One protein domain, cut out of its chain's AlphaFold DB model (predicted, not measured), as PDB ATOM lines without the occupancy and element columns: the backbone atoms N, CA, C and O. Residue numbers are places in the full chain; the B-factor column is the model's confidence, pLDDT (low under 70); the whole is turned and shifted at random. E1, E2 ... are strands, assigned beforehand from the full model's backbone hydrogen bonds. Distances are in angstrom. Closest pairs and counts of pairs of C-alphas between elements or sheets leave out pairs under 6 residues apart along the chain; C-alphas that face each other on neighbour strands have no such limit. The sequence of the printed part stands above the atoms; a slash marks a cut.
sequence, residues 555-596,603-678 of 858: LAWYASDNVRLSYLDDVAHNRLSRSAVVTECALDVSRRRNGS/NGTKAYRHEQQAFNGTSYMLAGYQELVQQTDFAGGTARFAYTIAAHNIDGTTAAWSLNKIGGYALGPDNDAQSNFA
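Overview. This is residues 555 to 596 and 603 to 678 of the 858 residues of the protein "Peptidase S74 domain-containing protein" of Pseudomonas putida (UniProt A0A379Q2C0). One twisted sheet of six antiparallel strands, a single slab with no named helix on either face, makes the body, and a small separate hairpin, E1 and E2, lies off beyond its edge strand E3. A long loop, residues 570 to 588, joins the hairpin to that edge, and its residues 579 to 584 stick out free. The printed part has 118 residues and eight named strands, E1 to E8 along the chain; the large sheet runs E3 E4 E5 E6 E7 E8. The class is all strand, although only 51 of the 118 residues are in named elements. The whole is loose, with a radius of gyration of the C-alphas of 17.4 A and spans of 44 by 40 by 28 A.

Arrangement. In the large sheet, E4, residues 606 to 615, and E5, residues 620 to 630, form a hairpin at 167 degrees, with N 610 and O 626 2.8 A apart, within hydrogen-bond range. E5 bends by 61 degrees at residue 623. E6, residues 641 to 648, is the next neighbour of E5, antiparallel at 166 degrees, with N 627 and O 644 at 2.9 A. E7, residues 654 to 659, pairs with E6 through N 645 and O 657 at 3.0 A. The edge strand E8, residues 667 to 669, pairs with E7 through N 658 and O 668 at 2.8 A. E4 to E8 form a meander, each strand the antiparallel neighbour of the one before. The other edge strand, E3, residues 589 to 591, is antiparallel to E4 at 158 degrees, with N 591 and O 609 at 3.0 A. E1, residues 555 to 558, and E2, residues 564 to 569, form a hairpin at 171 degrees, with N 557 and O 566 at 2.9 A. Both E1 and E2 are apart from each strand of the large sheet.

Along the chain. E1 begins at C-alpha 555, (127.484, 111.387, 177.075). E5, the longest strand, spans 28.3 A, from C-alpha 620 at (106.515, 107.278, 190.262) to C-alpha 630. E4 spans 25.5 A, E6 22.7 A, E7 16.3 A and E2 13.1 A. E8 ends at C-alpha 669, (113.819, 114.664, 214.378).

Size, cuts and confidence. The two C-alphas farthest apart, those of Asn 562 and Ala 678, are 50.3 A apart. Residues 597 to 602 are not printed, and C-alphas 596 and 603 are 17.4 A apart across this cut, which falls between E3 and E4. The link from E2 to E3 is long, with 19 residues. The mean pLDDT of the printed part is 70.0, and 52 residues are under 70: residues 556 to 560, 562 to 596, 603 to 607 and 614 to 620.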
ATOM      1  N   LEU A 555     128.715 111.968 177.638       72.75
ATOM      2  CA  LEU A 555     127.484 111.387 177.075       72.75
ATOM      3  C   LEU A 555     126.290 112.209 177.554       72.75
ATOM      4  O   LEU A 555     126.182 112.413 178.747       72.75
ATOM      5  N   ALA A 556     125.390 112.679 176.689       65.06
ATOM      6  CA  ALA A 556     124.322 113.604 177.090       65.06
ATOM      7  C   ALA A 556     122.934 113.218 176.560       65.06
ATOM      8  O   ALA A 556     122.807 112.614 175.497       65.06
ATOM      9  N   TRP A 557     121.895 113.641 177.284       65.94
ATOM     10  CA  TRP A 557     120.484 113.552 176.896       65.94
ATOM     11  C   TRP A 557     119.878 114.950 176.781       65.94
ATOM     12  O   TRP A 557     120.252 115.857 177.528       65.94
ATOM     13  N   TYR A 558     118.916 115.113 175.875       61.62
ATOM     14  CA  TYR A 558     118.315 116.400 175.521       61.62
ATOM     15  C   TYR A 558     116.786 116.355 175.636       61.62
ATOM     16  O   TYR A 558     116.174 115.304 175.449       61.62
ATOM     17  N   ALA A 559     116.183 117.497 175.958       64.81
ATOM     18  CA  ALA A 559     114.746 117.734 175.920       64.81
ATOM     19  C   ALA A 559     114.283 118.061 174.497       64.81
ATOM     20  O   ALA A 559     115.084 118.297 173.591       64.81
ATOM     21  N   SER A 560     112.962 118.091 174.307       69.25
ATOM     22  CA  SER A 560     112.316 118.391 173.024       69.25
ATOM     23  C   SER A 560     112.602 119.798 172.483       69.25
ATOM     24  O   SER A 560     112.384 120.048 171.305       69.25
ATOM     25  N   ASP A 561     113.086 120.713 173.322       74.00
ATOM     26  CA  ASP A 561     113.527 122.069 172.971       74.00
ATOM     27  C   ASP A 561     115.043 122.154 172.699       74.00
ATOM     28  O   ASP A 561     115.607 123.245 172.614       74.00
ATOM     29  N   ASN A 562     115.709 121.001 172.548       66.44
ATOM     30  CA  ASN A 562     117.153 120.871 172.361       66.44
ATOM     31  C   ASN A 562     117.989 121.360 173.565       66.44
ATOM     32  O   ASN A 562     119.191 121.608 173.438       66.44
ATOM     33  N   VAL A 563     117.384 121.469 174.754       63.38
ATOM     34  CA  VAL A 563     118.096 121.770 176.004       63.38
ATOM     35  C   VAL A 563     118.671 120.485 176.596       63.38
ATOM     36  O   VAL A 563     117.978 119.482 176.747       63.38
ATOM     37  N   ARG A 564     119.959 120.491 176.966       59.88
ATOM     38  CA  ARG A 564     120.614 119.337 177.603       59.88
ATOM     39  C   ARG A 564     120.013 119.080 178.991       59.88
ATOM     40  O   ARG A 564     120.186 119.892 179.895       59.88
ATOM     41  N   LEU A 565     119.364 117.931 179.161       46.19
ATOM     42  CA  LEU A 565     118.702 117.509 180.399       46.19
ATOM     43  C   LEU A 565     119.669 116.910 181.420       46.19
ATOM     44  O   LEU A 565     119.544 117.143 182.619       46.19
ATOM     45  N   SER A 566     120.599 116.083 180.950       53.84
ATOM     46  CA  SER A 566     121.517 115.322 181.799       53.84
ATOM     47  C   SER A 566     122.709 114.834 180.981       53.84
ATOM     48  O   SER A 566     122.667 114.863 179.749       53.84
ATOM     49  N   TYR A 567     123.769 114.394 181.649       57.00
ATOM     50  CA  TYR A 567     124.932 113.790 181.013       57.00
ATOM     51  C   TYR A 567     125.661 112.830 181.971       57.00
ATOM     52  O   TYR A 567     125.522 112.958 183.187       57.00
ATOM     53  N   LEU A 568     126.424 111.884 181.416       60.00
ATOM     54  CA  LEU A 568     127.525 111.199 182.092       60.00
ATOM     55  C   LEU A 568     128.812 111.924 181.710       60.00
ATOM     56  O   LEU A 568     129.137 112.052 180.523       60.00
ATOM     57  N   ASP A 569     129.494 112.433 182.722       59.56
ATOM     58  CA  ASP A 569     130.876 112.871 182.637       59.56
ATOM     59  C   ASP A 569     131.618 112.410 183.892       59.56
ATOM     60  O   ASP A 569     131.017 111.957 184.869       59.56
ATOM     61  N   ASP A 570     132.936 112.547 183.861       51.91
ATOM     62  CA  ASP A 570     133.844 112.195 184.957       51.91
ATOM     63  C   ASP A 570     133.530 112.912 186.295       51.91
ATOM     64  O   ASP A 570     133.981 112.519 187.367       51.91
ATOM     65  N   VAL A 571     132.672 113.936 186.287       50.91
ATOM     66  CA  VAL A 571     132.275 114.663 187.498       50.91
ATOM     67  C   VAL A 571     130.943 114.145 188.071       50.91
ATOM     68  O   VAL A 571     130.598 114.479 189.212       50.91
ATOM     69  N   ALA A 572     130.181 113.319 187.337       50.16
ATOM     70  CA  ALA A 572     128.812 112.966 187.706       50.16
ATOM     71  C   ALA A 572     128.335 111.566 187.231       50.16
ATOM     72  O   ALA A 572     127.884 111.387 186.103       50.16
ATOM     73  N   HIS A 573     128.232 110.661 188.219       51.72
ATOM     74  CA  HIS A 573     127.351 109.479 188.318       51.72
ATOM     75  C   HIS A 573     127.869 108.109 187.839       51.72
ATOM     76  O   HIS A 573     128.073 107.858 186.660       51.72
ATOM     77  N   ASN A 574     127.870 107.163 188.787       41.81
ATOM     78  CA  ASN A 574     127.759 105.725 188.546       41.81
ATOM     79  C   ASN A 574     126.291 105.297 188.690       41.81
ATOM     80  O   ASN A 574     125.648 105.639 189.686       41.81
ATOM     81  N   ARG A 575     125.774 104.491 187.755       49.16
ATOM     82  CA  ARG A 575     124.611 103.626 188.008       49.16
ATOM     83  C   ARG A 575     124.537 102.488 186.991       49.16
ATOM     84  O   ARG A 575     124.308 102.745 185.815       49.16
ATOM     85  N   LEU A 576     124.613 101.245 187.462       39.50
ATOM     86  CA  LEU A 576     124.037 100.080 186.787       39.50
ATOM     87  C   LEU A 576     123.586  99.066 187.843       39.50
ATOM     88  O   LEU A 576     124.426  98.511 188.544       39.50
ATOM     89  N   SER A 577     122.278  98.806 187.936       37.56
ATOM     90  CA  SER A 577     121.723  97.473 188.221       37.56
ATOM     91  C   SER A 577     120.229  97.419 187.881       37.56
ATOM     92  O   SER A 577     119.469  98.330 188.199       37.56
ATOM     93  N   ARG A 578     119.841  96.330 187.208       33.78
ATOM     94  CA  ARG A 578     118.487  95.924 186.800       33.78
ATOM     95  C   ARG A 578     118.161  94.645 187.582       33.78
ATOM     96  O   ARG A 578     118.857  93.659 187.365       33.78
ATOM     97  N   SER A 579     117.129  94.632 188.432       34.72
ATOM     98  CA  SER A 579     116.534  93.375 188.935       34.72
ATOM     99  C   SER A 579     115.377  92.964 188.016       34.72
ATOM    100  O   SER A 579     114.684  93.815 187.460       34.72
ATOM    101  N   ALA A 580     115.233  91.663 187.756       37.31
ATOM    102  CA  ALA A 580     114.389  91.093 186.700       37.31
ATOM    103  C   ALA A 580     113.056  90.507 187.206       37.31
ATOM    104  O   ALA A 580     112.447  89.694 186.512       37.31
ATOM    105  N   VAL A 581     112.589  90.897 188.396       34.44
ATOM    106  CA  VAL A 581     111.387  90.326 189.025       34.44
ATOM    107  C   VAL A 581     110.418  91.440 189.430       34.44
ATOM    108  O   VAL A 581     110.832  92.499 189.888       34.44
ATOM    109  N   VAL A 582     109.114  91.193 189.254       39.91
ATOM    110  CA  VAL A 582     107.975  92.124 189.452       39.91
ATOM    111  C   VAL A 582     107.781  92.551 190.927       39.91
ATOM    112  O   VAL A 582     106.801  93.199 191.268       39.91
ATOM    113  N   THR A 583     108.719  92.225 191.815       37.66
ATOM    114  CA  THR A 583     108.637  92.464 193.263       37.66
ATOM    115  C   THR A 583     109.728  93.381 193.818       37.66
ATOM    116  O   THR A 583     109.755  93.592 195.026       37.66
ATOM    117  N   GLU A 584     110.618  93.958 193.000       38.97
ATOM    118  CA  GLU A 584     111.764  94.715 193.530       38.97
ATOM    119  C   GLU A 584     111.956  96.104 192.905       38.97
ATOM    120  O   GLU A 584     111.971  96.289 191.687       38.97
ATOM    121  N   CYS A 585     112.123  97.093 193.788       37.94
ATOM    122  CA  CYS A 585     112.400  98.489 193.465       37.94
ATOM    123  C   CYS A 585     113.846  98.649 192.972       37.94
ATOM    124  O   CYS A 585     114.782  98.308 193.689       37.94
ATOM    125  N   ALA A 586     114.047  99.199 191.770       41.97
ATOM    126  CA  ALA A 586     115.384  99.467 191.239       41.97
ATOM    127  C   ALA A 586     115.473 100.853 190.589       41.97
ATOM    128  O   ALA A 586     115.552 100.984 189.367       41.97
ATOM    129  N   LEU A 587     115.486 101.896 191.425       45.66
ATOM    130  CA  LEU A 587     115.917 103.244 191.055       45.66
ATOM    131  C   LEU A 587     116.637 103.931 192.244       45.66
ATOM    132  O   LEU A 587     116.064 104.781 192.905       45.66
ATOM    133  N   ASP A 588     117.962 103.742 192.384       48.09
ATOM    134  CA  ASP A 588     118.840 104.543 193.283       48.09
ATOM    135  C   ASP A 588     119.426 105.856 192.710       48.09
ATOM    136  O   ASP A 588     120.504 105.840 192.114       48.09
ATOM    137  N   VAL A 589     118.715 106.995 192.751       49.62
ATOM    138  CA  VAL A 589     119.237 108.228 192.118       49.62
ATOM    139  C   VAL A 589     120.206 108.875 193.097       49.62
ATOM    140  O   VAL A 589     119.772 109.533 194.035       49.62
ATOM    141  N   SER A 590     121.509 108.702 192.883       50.94
ATOM    142  CA  SER A 590     122.517 109.528 193.556       50.94
ATOM    143  C   SER A 590     122.628 110.847 192.800       50.94
ATOM    144  O   SER A 590     122.916 110.819 191.611       50.94
ATOM    145  N   ARG A 591     122.384 111.995 193.441       50.28
ATOM    146  CA  ARG A 591     122.660 113.317 192.850       50.28
ATOM    147  C   ARG A 591     123.820 113.974 193.588       50.28
ATOM    148  O   ARG A 591     123.719 114.213 194.791       50.28
ATOM    149  N   ARG A 592     124.875 114.347 192.861       48.38
ATOM    150  CA  ARG A 592     125.831 115.370 193.308       48.38
ATOM    151  C   ARG A 592     125.528 116.643 192.522       48.38
ATOM    152  O   ARG A 592     125.535 116.624 191.295       48.38
ATOM    153  N   ARG A 593     125.197 117.750 193.195       42.31
ATOM    154  CA  ARG A 593     125.003 119.029 192.494       42.31
ATOM    155  C   ARG A 593     126.376 119.527 192.039       42.31
ATOM    156  O   ARG A 593     127.202 119.863 192.880       42.31
ATOM    157  N   ASN A 594     126.585 119.612 190.728       41.72
ATOM    158  CA  ASN A 594     127.675 120.387 190.149       41.72
ATOM    159  C   ASN A 594     127.106 121.755 189.752       41.72
ATOM    160  O   ASN A 594     126.443 121.894 188.726       41.72
ATOM    161  N   GLY A 595     127.284 122.763 190.609       40.16
ATOM    162  CA  GLY A 595     127.274 124.136 190.111       40.16
ATOM    163  C   GLY A 595     128.460 124.257 189.161       40.16
ATOM    164  O   GLY A 595     129.527 123.743 189.470       40.16
ATOM    165  N   SER A 596     128.283 124.886 188.006       39.56
ATOM    166  CA  SER A 596     129.255 124.988 186.907       39.56
ATOM    167  C   SER A 596     130.560 125.754 187.228       39.56
ATOM    168  O   SER A 596     131.173 126.328 186.335       39.56
ATOM    169  N   ASN A 603     128.042 126.442 203.159       68.56
ATOM    170  CA  ASN A 603     127.051 126.017 204.144       68.56
ATOM    171  C   ASN A 603     125.654 125.817 203.514       68.56
ATOM    172  O   ASN A 603     125.166 126.661 202.762       68.56
ATOM    173  N   GLY A 604     125.014 124.686 203.821       67.88
ATOM    174  CA  GLY A 604     123.694 124.297 203.323       67.88
ATOM    175  C   GLY A 604     123.731 123.493 202.020       67.88
ATOM    176  O   GLY A 604     122.683 123.104 201.499       67.88
ATOM    177  N   THR A 605     124.919 123.212 201.479       67.69
ATOM    178  CA  THR A 605     125.061 122.453 200.231       67.69
ATOM    179  C   THR A 605     124.793 120.963 200.447       67.69
ATOM    180  O   THR A 605     125.373 120.321 201.321       67.69
ATOM    181  N   LYS A 606     123.941 120.374 199.599       69.69
ATOM    182  CA  LYS A 606     123.722 118.920 199.547       69.69
ATOM    183  C   LYS A 606     124.949 118.248 198.929       69.69
ATOM    184  O   LYS A 606     125.155 118.340 197.719       69.69
ATOM    185  N   ALA A 607     125.755 117.594 199.761       67.75
ATOM    186  CA  ALA A 607     126.942 116.854 199.339       67.75
ATOM    187  C   ALA A 607     126.560 115.530 198.659       67.75
ATOM    188  O   ALA A 607     127.190 115.125 197.684       67.75
ATOM    189  N   TYR A 608     125.500 114.888 199.153       70.81
ATOM    190  CA  TYR A 608     124.955 113.650 198.614       70.81
ATOM    191  C   TYR A 608     123.453 113.573 198.883       70.81
ATOM    192  O   TYR A 608     122.984 113.983 199.942       70.81
ATOM    193  N   ARG A 609     122.691 113.029 197.936       74.31
ATOM    194  CA  ARG A 609     121.299 112.632 198.159       74.31
ATOM    195  C   ARG A 609     120.994 111.389 197.342       74.31
ATOM    196  O   ARG A 609     121.296 111.360 196.149       74.31
ATOM    197  N   HIS A 610     120.370 110.421 197.996       75.44
ATOM    198  CA  HIS A 610     119.838 109.198 197.422       75.44
ATOM    199  C   HIS A 610     118.328 109.184 197.606       75.44
ATOM    200  O   HIS A 610     117.837 109.266 198.727       75.44
ATOM    201  N   GLU A 611     117.594 109.151 196.498       76.75
ATOM    202  CA  GLU A 611     116.129 109.122 196.498       76.75
ATOM    203  C   GLU A 611     115.632 107.714 196.181       76.75
ATOM    204  O   GLU A 611     116.071 107.105 195.206       76.75
ATOM    205  N   GLN A 612     114.688 107.242 196.994       77.88
ATOM    206  CA  GLN A 612     114.001 105.963 196.857       77.88
ATOM    207  C   GLN A 612     112.587 106.243 196.345       77.88
ATOM    208  O   GLN A 612     111.851 107.032 196.943       77.88
ATOM    209  N   GLN A 613     112.200 105.630 195.228       74.06
ATOM    210  CA  GLN A 613     110.897 105.855 194.594       74.06
ATOM    211  C   GLN A 613     109.997 104.619 194.699       74.06
ATOM    212  O   GLN A 613     110.483 103.494 194.727       74.06
ATOM    213  N   ALA A 614     108.683 104.834 194.722       69.62
ATOM    214  CA  ALA A 614     107.659 103.799 194.601       69.62
ATOM    215  C   ALA A 614     106.786 104.074 193.369       69.62
ATOM    216  O   ALA A 614     106.622 105.224 192.967       69.62
ATOM    217  N   PHE A 615     106.219 103.036 192.757       66.75
ATOM    218  CA  PHE A 615     105.306 103.172 191.620       66.75
ATOM    219  C   PHE A 615     103.888 102.815 192.059       66.75
ATOM    220  O   PHE A 615     103.663 101.731 192.583       66.75
ATOM    221  N   ASN A 616     102.931 103.716 191.840       68.94
ATOM    222  CA  ASN A 616     101.539 103.523 192.266       68.94
ATOM    223  C   ASN A 616     100.637 102.923 191.166       68.94
ATOM    224  O   ASN A 616      99.416 103.005 191.258       68.94
ATOM    225  N   GLY A 617     101.220 102.394 190.085       62.22
ATOM    226  CA  GLY A 617     100.486 101.918 188.906       62.22
ATOM    227  C   GLY A 617     100.313 102.967 187.800       62.22
ATOM    228  O   GLY A 617     100.125 102.588 186.647       62.22
ATOM    229  N   THR A 618     100.428 104.265 188.112       65.75
ATOM    230  CA  THR A 618     100.250 105.371 187.145       65.75
ATOM    231  C   THR A 618     101.449 106.326 187.094       65.75
ATOM    232  O   THR A 618     101.819 106.806 186.025       65.75
ATOM    233  N   SER A 619     102.090 106.598 188.231       62.88
ATOM    234  CA  SER A 619     103.224 107.511 188.368       62.88
ATOM    235  C   SER A 619     104.240 107.009 189.396       62.88
ATOM    236  O   SER A 619     103.909 106.278 190.334       62.88
ATOM    237  N   TYR A 620     105.493 107.431 189.230       69.50
ATOM    238  CA  TYR A 620     106.515 107.278 190.262       69.50
ATOM    239  C   TYR A 620     106.341 108.364 191.325       69.50
ATOM    240  O   TYR A 620     106.200 109.543 191.006       69.50
ATOM    241  N   MET A 621     106.364 107.953 192.585       75.69
ATOM    242  CA  MET A 621     106.236 108.787 193.772       75.69
ATOM    243  C   MET A 621     107.524 108.674 194.592       75.69
ATOM    244  O   MET A 621     108.151 107.615 194.626       75.69
ATOM    245  N   LEU A 622     107.937 109.750 195.262       76.12
ATOM    246  CA  LEU A 622     109.053 109.690 196.209       76.12
ATOM    247  C   LEU A 622     108.592 108.925 197.458       76.12
ATOM    248  O   LEU A 622     107.627 109.326 198.097       76.12
ATOM    249  N   ALA A 623     109.263 107.822 197.786       82.19
ATOM    250  CA  ALA A 623     108.952 107.002 198.959       82.19
ATOM    251  C   ALA A 623     109.826 107.384 200.162       82.19
ATOM    252  O   ALA A 623     109.362 107.402 201.299       82.19
ATOM    253  N   GLY A 624     111.082 107.751 199.909       86.88
ATOM    254  CA  GLY A 624     112.029 108.148 200.943       86.88
ATOM    255  C   GLY A 624     113.325 108.698 200.365       86.88
ATOM    256  O   GLY A 624     113.529 108.716 199.147       86.88
ATOM    257  N   TYR A 625     114.207 109.180 201.237       85.50
ATOM    258  CA  TYR A 625     115.546 109.601 200.838       85.50
ATOM    259  C   TYR A 625     116.571 109.489 201.968       85.50
ATOM    260  O   TYR A 625     116.249 109.599 203.151       85.50
ATOM    261  N   GLN A 626     117.833 109.340 201.572       87.69
ATOM    262  CA  GLN A 626     119.006 109.553 202.412       87.69
ATOM    263  C   GLN A 626     119.736 110.798 201.914       87.69
ATOM    264  O   GLN A 626     119.937 110.968 200.712       87.69
ATOM    265  N   GLU A 627     120.135 111.692 202.809       85.38
ATOM    266  CA  GLU A 627     120.747 112.963 202.425       85.38
ATOM    267  C   GLU A 627     121.930 113.309 203.323       85.38
ATOM    268  O   GLU A 627     121.818 113.273 204.542       85.38
ATOM    269  N   LEU A 628     123.054 113.684 202.710       83.44
ATOM    270  CA  LEU A 628     124.209 114.267 203.378       83.44
ATOM    271  C   LEU A 628     124.304 115.748 202.999       83.44
ATOM    272  O   LEU A 628     124.526 116.093 201.834       83.44
ATOM    273  N   VAL A 629     124.169 116.629 203.984       81.69
ATOM    274  CA  VAL A 629     124.252 118.086 203.811       81.69
ATOM    275  C   VAL A 629     125.480 118.611 204.530       81.69
ATOM    276  O   VAL A 629     125.682 118.338 205.711       81.69
ATOM    277  N   GLN A 630     126.287 119.400 203.833       81.81
ATOM    278  CA  GLN A 630     127.371 120.153 204.437       81.81
ATOM    279  C   GLN A 630     126.794 121.334 205.226       81.81
ATOM    280  O   GLN A 630     126.149 122.218 204.671       81.81
ATOM    281  N   GLN A 631     127.028 121.335 206.533       84.25
ATOM    282  CA  GLN A 631     126.479 122.305 207.484       84.25
ATOM    283  C   GLN A 631     127.448 123.448 207.815       84.25
ATOM    284  O   GLN A 631     127.082 124.391 208.507       84.25
ATOM    285  N   THR A 632     128.708 123.333 207.403       83.19
ATOM    286  CA  THR A 632     129.733 124.365 207.579       83.19
ATOM    287  C   THR A 632     130.652 124.362 206.375       83.19
ATOM    288  O   THR A 632     130.839 123.324 205.745       83.19
ATOM    289  N   ASP A 633     131.297 125.484 206.098       80.19
ATOM    290  CA  ASP A 633     132.376 125.529 205.112       80.19
ATOM    291  C   ASP A 633     133.561 124.655 205.573       80.19
ATOM    292  O   ASP A 633     133.675 124.309 206.756       80.19
ATOM    293  N   PHE A 634     134.430 124.260 204.639       77.88
ATOM    294  CA  PHE A 634     135.654 123.535 204.983       77.88
ATOM    295  C   PHE A 634     136.656 124.482 205.655       77.88
ATOM    296  O   PHE A 634     137.067 125.476 205.062       77.88
ATOM    297  N   ALA A 635     137.106 124.135 206.860       78.00
ATOM    298  CA  ALA A 635     138.184 124.816 207.571       78.00
ATOM    299  C   ALA A 635     139.237 123.782 208.000       78.00
ATOM    300  O   ALA A 635     138.909 122.781 208.636       78.00
ATOM    301  N   GLY A 636     140.502 123.975 207.606       80.94
ATOM    302  CA  GLY A 636     141.585 123.027 207.921       80.94
ATOM    303  C   GLY A 636     141.357 121.604 207.385       80.94
ATOM    304  O   GLY A 636     141.756 120.639 208.027       80.94
ATOM    305  N   GLY A 637     140.661 121.456 206.250       76.44
ATOM    306  CA  GLY A 637     140.327 120.153 205.654       76.44
ATOM    307  C   GLY A 637     139.139 119.429 206.296       76.44
ATOM    308  O   GLY A 637     138.800 118.330 205.870       76.44
ATOM    309  N   THR A 638     138.474 120.040 207.281       79.38
ATOM    310  CA  THR A 638     137.325 119.450 207.982       79.38
ATOM    311  C   THR A 638     136.060 120.273 207.733       79.38
ATOM    312  O   THR A 638     136.113 121.501 207.701       79.38
ATOM    313  N   ALA A 639     134.914 119.607 207.574       81.56
ATOM    314  CA  ALA A 639     133.587 120.226 207.537       81.56
ATOM    315  C   ALA A 639     132.594 119.379 208.344       81.56
ATOM    316  O   ALA A 639     132.748 118.160 208.458       81.56
ATOM    317  N   ARG A 640     131.560 120.013 208.905       86.56
ATOM    318  CA  ARG A 640     130.460 119.308 209.568       86.56
ATOM    319  C   ARG A 640     129.439 118.870 208.527       86.56
ATOM    320  O   ARG A 640     128.958 119.691 207.747       86.56
ATOM    321  N   PHE A 641     129.037 117.608 208.593       86.69
ATOM    322  CA  PHE A 641     127.966 117.064 207.766       86.69
ATOM    323  C   PHE A 641     126.788 116.631 208.628       86.69
ATOM    324  O   PHE A 641     126.982 116.055 209.701       86.69
ATOM    325  N   ALA A 642     125.582 116.901 208.139       89.75
ATOM    326  CA  ALA A 642     124.353 116.313 208.640       89.75
ATOM    327  C   ALA A 642     123.939 115.160 207.734       89.75
ATOM    328  O   ALA A 642     123.980 115.311 206.513       89.75
ATOM    329  N   TYR A 643     123.529 114.045 208.330       90.94
ATOM    330  CA  TYR A 643     122.979 112.905 207.608       90.94
ATOM    331  C   TYR A 643     121.520 112.708 208.004       90.94
ATOM    332  O   TYR A 643     121.237 112.528 209.188       90.94
ATOM    333  N   THR A 644     120.619 112.749 207.030       90.81
ATOM    334  CA  THR A 644     119.171 112.630 207.214       90.81
ATOM    335  C   THR A 644     118.662 111.364 206.542       90.81
ATOM    336  O   THR A 644     118.984 111.113 205.380       90.81
ATOM    337  N   ILE A 645     117.822 110.613 207.253       91.75
ATOM    338  CA  ILE A 645     117.021 109.514 206.704       91.75
ATOM    339  C   ILE A 645     115.555 109.928 206.786       91.75
ATOM    340  O   ILE A 645     115.102 110.367 207.844       91.75
ATOM    341  N   ALA A 646     114.830 109.793 205.679       90.50
ATOM    342  CA  ALA A 646     113.463 110.268 205.546       90.50
ATOM    343  C   ALA A 646     112.562 109.265 204.817       90.50
ATOM    344  O   ALA A 646     112.991 108.636 203.849       90.50
ATOM    345  N   ALA A 647     111.302 109.189 205.243       90.50
ATOM    346  CA  ALA A 647     110.236 108.435 204.591       90.50
ATOM    347  C   ALA A 647     108.978 109.301 204.453       90.50
ATOM    348  O   ALA A 647     108.681 110.121 205.325       90.50
ATOM    349  N   HIS A 648     108.244 109.123 203.356       87.12
ATOM    350  CA  HIS A 648     106.963 109.788 203.148       87.12
ATOM    351  C   HIS A 648     105.831 109.049 203.865       87.12
ATOM    352  O   HIS A 648     105.725 107.826 203.800       87.12
ATOM    353  N   ASN A 649     104.973 109.819 204.524       81.25
ATOM    354  CA  ASN A 649     103.754 109.355 205.166       81.25
ATOM    355  C   ASN A 649     102.580 109.351 204.174       81.25
ATOM    356  O   ASN A 649     102.615 109.997 203.124       81.25
ATOM    357  N   ILE A 650     101.502 108.649 204.538       76.38
ATOM    358  CA  ILE A 650     100.277 108.541 203.726       76.38
ATOM    359  C   ILE A 650      99.569 109.889 203.505       76.38
ATOM    360  O   ILE A 650      98.899 110.076 202.495       76.38
ATOM    361  N   ASP A 651      99.741 110.837 204.426       79.25
ATOM    362  CA  ASP A 651      99.186 112.193 204.353       79.25
ATOM    363  C   ASP A 651     100.034 113.153 203.492       79.25
ATOM    364  O   ASP A 651      99.717 114.336 203.374       79.25
ATOM    365  N   GLY A 652     101.115 112.650 202.884       74.62
ATOM    366  CA  GLY A 652     102.042 113.423 202.062       74.62
ATOM    367  C   GLY A 652     103.133 114.155 202.850       74.62
ATOM    368  O   GLY A 652     104.007 114.764 202.231       74.62
ATOM    369  N   THR A 653     103.131 114.085 204.184       82.06
ATOM    370  CA  THR A 653     104.219 114.621 205.016       82.06
ATOM    371  C   THR A 653     105.446 113.706 204.990       82.06
ATOM    372  O   THR A 653     105.404 112.591 204.469       82.06
ATOM    373  N   THR A 654     106.568 114.173 205.544       84.50
ATOM    374  CA  THR A 654     107.808 113.394 205.640       84.50
ATOM    375  C   THR A 654     108.179 113.204 207.104       84.50
ATOM    376  O   THR A 654     108.331 114.183 207.832       84.50
ATOM    377  N   ALA A 655     108.382 111.958 207.522       88.06
ATOM    378  CA  ALA A 655     109.018 111.639 208.793       88.06
ATOM    379  C   ALA A 655     110.522 111.472 208.563       88.06
ATOM    380  O   ALA A 655     110.942 110.661 207.735       88.06
ATOM    381  N   ALA A 656     111.340 112.240 209.280       90.31
ATOM    382  CA  ALA A 656     112.782 112.221 209.095       90.31
ATOM    383  C   ALA A 656     113.539 112.375 210.413       90.31
ATOM    384  O   ALA A 656     113.119 113.102 211.315       90.31
ATOM    385  N   TRP A 657     114.674 111.685 210.494       91.25
ATOM    386  CA  TRP A 657     115.625 111.772 211.596       91.25
ATOM    387  C   TRP A 657     117.004 112.099 211.048       91.25
ATOM    388  O   TRP A 657     117.433 111.547 210.029       91.25
ATOM    389  N   SER A 658     117.707 112.979 211.752       91.75
ATOM    390  CA  SER A 658     118.985 113.506 211.307       91.75
ATOM    391  C   SER A 658     120.042 113.425 212.391       91.75
ATOM    392  O   SER A 658     119.837 113.855 213.526       91.75
ATOM    393  N   LEU A 659     121.219 112.948 212.003       91.62
ATOM    394  CA  LEU A 659     122.444 113.100 212.770       91.62
ATOM    395  C   LEU A 659     123.098 114.438 212.402       91.62
ATOM    396  O   LEU A 659     123.247 114.751 211.223       91.62
ATOM    397  N   ASN A 660     123.530 115.211 213.400       89.50
ATOM    398  CA  ASN A 660     124.315 116.448 213.264       89.50
ATOM    399  C   ASN A 660     123.632 117.641 212.555       89.50
ATOM    400  O   ASN A 660     124.328 118.602 212.220       89.50
ATOM    401  N   LYS A 661     122.303 117.645 212.363       83.81
ATOM    402  CA  LYS A 661     121.586 118.747 211.677       83.81
ATOM    403  C   LYS A 661     121.589 120.069 212.457       83.81
ATOM    404  O   LYS A 661     121.978 121.090 211.903       83.81
ATOM    405  N   ILE A 662     121.176 120.057 213.728       73.06
ATOM    406  CA  ILE A 662     120.822 121.291 214.464       73.06
ATOM    407  C   ILE A 662     121.941 121.775 215.411       73.06
ATOM    408  O   ILE A 662     122.115 122.977 215.578       73.06
ATOM    409  N   GLY A 663     122.768 120.882 215.973       70.38
ATOM    410  CA  GLY A 663     123.751 121.267 217.009       70.38
ATOM    411  C   GLY A 663     125.112 120.567 216.973       70.38
ATOM    412  O   GLY A 663     126.012 120.960 217.705       70.38
ATOM    413  N   GLY A 664     125.306 119.578 216.093       74.62
ATOM    414  CA  GLY A 664     126.456 118.666 216.166       74.62
ATOM    415  C   GLY A 664     126.325 117.656 217.317       74.62
ATOM    416  O   GLY A 664     125.814 117.970 218.382       74.62
ATOM    417  N   TYR A 665     126.733 116.415 217.071       81.94
ATOM    418  CA  TYR A 665     126.622 115.247 217.958       81.94
ATOM    419  C   TYR A 665     125.206 114.882 218.433       81.94
ATOM    420  O   TYR A 665     125.051 114.125 219.387       81.94
ATOM    421  N   ALA A 666     124.171 115.374 217.755       87.62
ATOM    422  CA  ALA A 666     122.779 115.093 218.086       87.62
ATOM    423  C   ALA A 666     122.121 114.236 217.002       87.62
ATOM    424  O   ALA A 666     122.225 114.561 215.818       87.62
ATOM    425  N   LEU A 667     121.429 113.175 217.422       90.94
ATOM    426  CA  LEU A 667     120.403 112.501 216.632       90.94
ATOM    427  C   LEU A 667     119.052 113.071 217.063       90.94
ATOM    428  O   LEU A 667     118.710 112.996 218.243       90.94
ATOM    429  N   GLY A 668     118.296 113.629 216.127       89.94
ATOM    430  CA  GLY A 668     116.996 114.216 216.431       89.94
ATOM    431  C   GLY A 668     116.061 114.223 215.231       89.94
ATOM    432  O   GLY A 668     116.498 113.939 214.112       89.94
ATOM    433  N   PRO A 669     114.777 114.525 215.458       89.69
ATOM    434  CA  PRO A 669     113.819 114.664 214.378       89.69
ATOM    435  C   PRO A 669     114.159 115.870 213.498       89.69
ATOM    436  O   PRO A 669     114.767 116.845 213.943       89.69
ATOM    437  N   ASP A 670     113.768 115.791 212.231       83.56
ATOM    438  CA  ASP A 670     114.043 116.842 211.249       83.56
ATOM    439  C   ASP A 670     113.233 118.125 211.519       83.56
ATOM    440  O   ASP A 670     113.716 119.219 211.209       83.56
ATOM    441  N   ASN A 671     112.059 117.959 212.149       84.38
ATOM    442  CA  ASN A 671     111.147 118.998 212.624       84.38
ATOM    443  C   ASN A 671     111.015 118.944 214.153       84.38
ATOM    444  O   ASN A 671     110.864 117.865 214.732       84.38
ATOM    445  N   ASP A 672     111.028 120.113 214.793       88.50
ATOM    446  CA  ASP A 672     110.903 120.237 216.246       88.50
ATOM    447  C   ASP A 672     109.530 119.755 216.747       88.50
ATOM    448  O   ASP A 672     108.507 120.051 216.136       88.50
ATOM    449  N   ALA A 673     109.521 118.979 217.835       88.38
ATOM    450  CA  ALA A 673     108.333 118.447 218.520       88.38
ATOM    451  C   ALA A 673     107.257 117.728 217.656       88.38
ATOM    452  O   ALA A 673     106.116 117.593 218.094       88.38
ATOM    453  N   GLN A 674     107.590 117.225 216.457       86.94
ATOM    454  CA  GLN A 674     106.618 116.590 215.539       86.94
ATOM    455  C   GLN A 674     106.757 115.069 215.372       86.94
ATOM    456  O   GLN A 674     105.921 114.440 214.729       86.94
ATOM    457  N   SER A 675     107.818 114.457 215.898       87.00
ATOM    458  CA  SER A 675     108.060 113.015 215.768       87.00
ATOM    459  C   SER A 675     108.236 112.361 217.128       87.00
ATOM    460  O   SER A 675     108.991 112.844 217.968       87.00
ATOM    461  N   ASN A 676     107.582 111.216 217.312       88.88
ATOM    462  CA  ASN A 676     107.714 110.417 218.523       88.88
ATOM    463  C   ASN A 676     108.926 109.485 218.437       88.88
ATOM    464  O   ASN A 676     109.208 108.886 217.396       88.88
ATOM    465  N   PHE A 677     109.617 109.305 219.561       89.25
ATOM    466  CA  PHE A 677     110.567 108.213 219.728       89.25
ATOM    467  C   PHE A 677     109.789 106.968 220.176       89.25
ATOM    468  O   PHE A 677     109.478 106.837 221.358       89.25
ATOM    469  N   ALA A 678     109.476 106.082 219.218       89.94
ATOM    470  CA  ALA A 678     108.568 104.928 219.336       89.94
ATOM    471  C   ALA A 678     107.058 105.267 219.398       89.94
ATOM    472  O   ALA A 678     106.662 106.429 219.411       89.94
TER     473      ALA A 678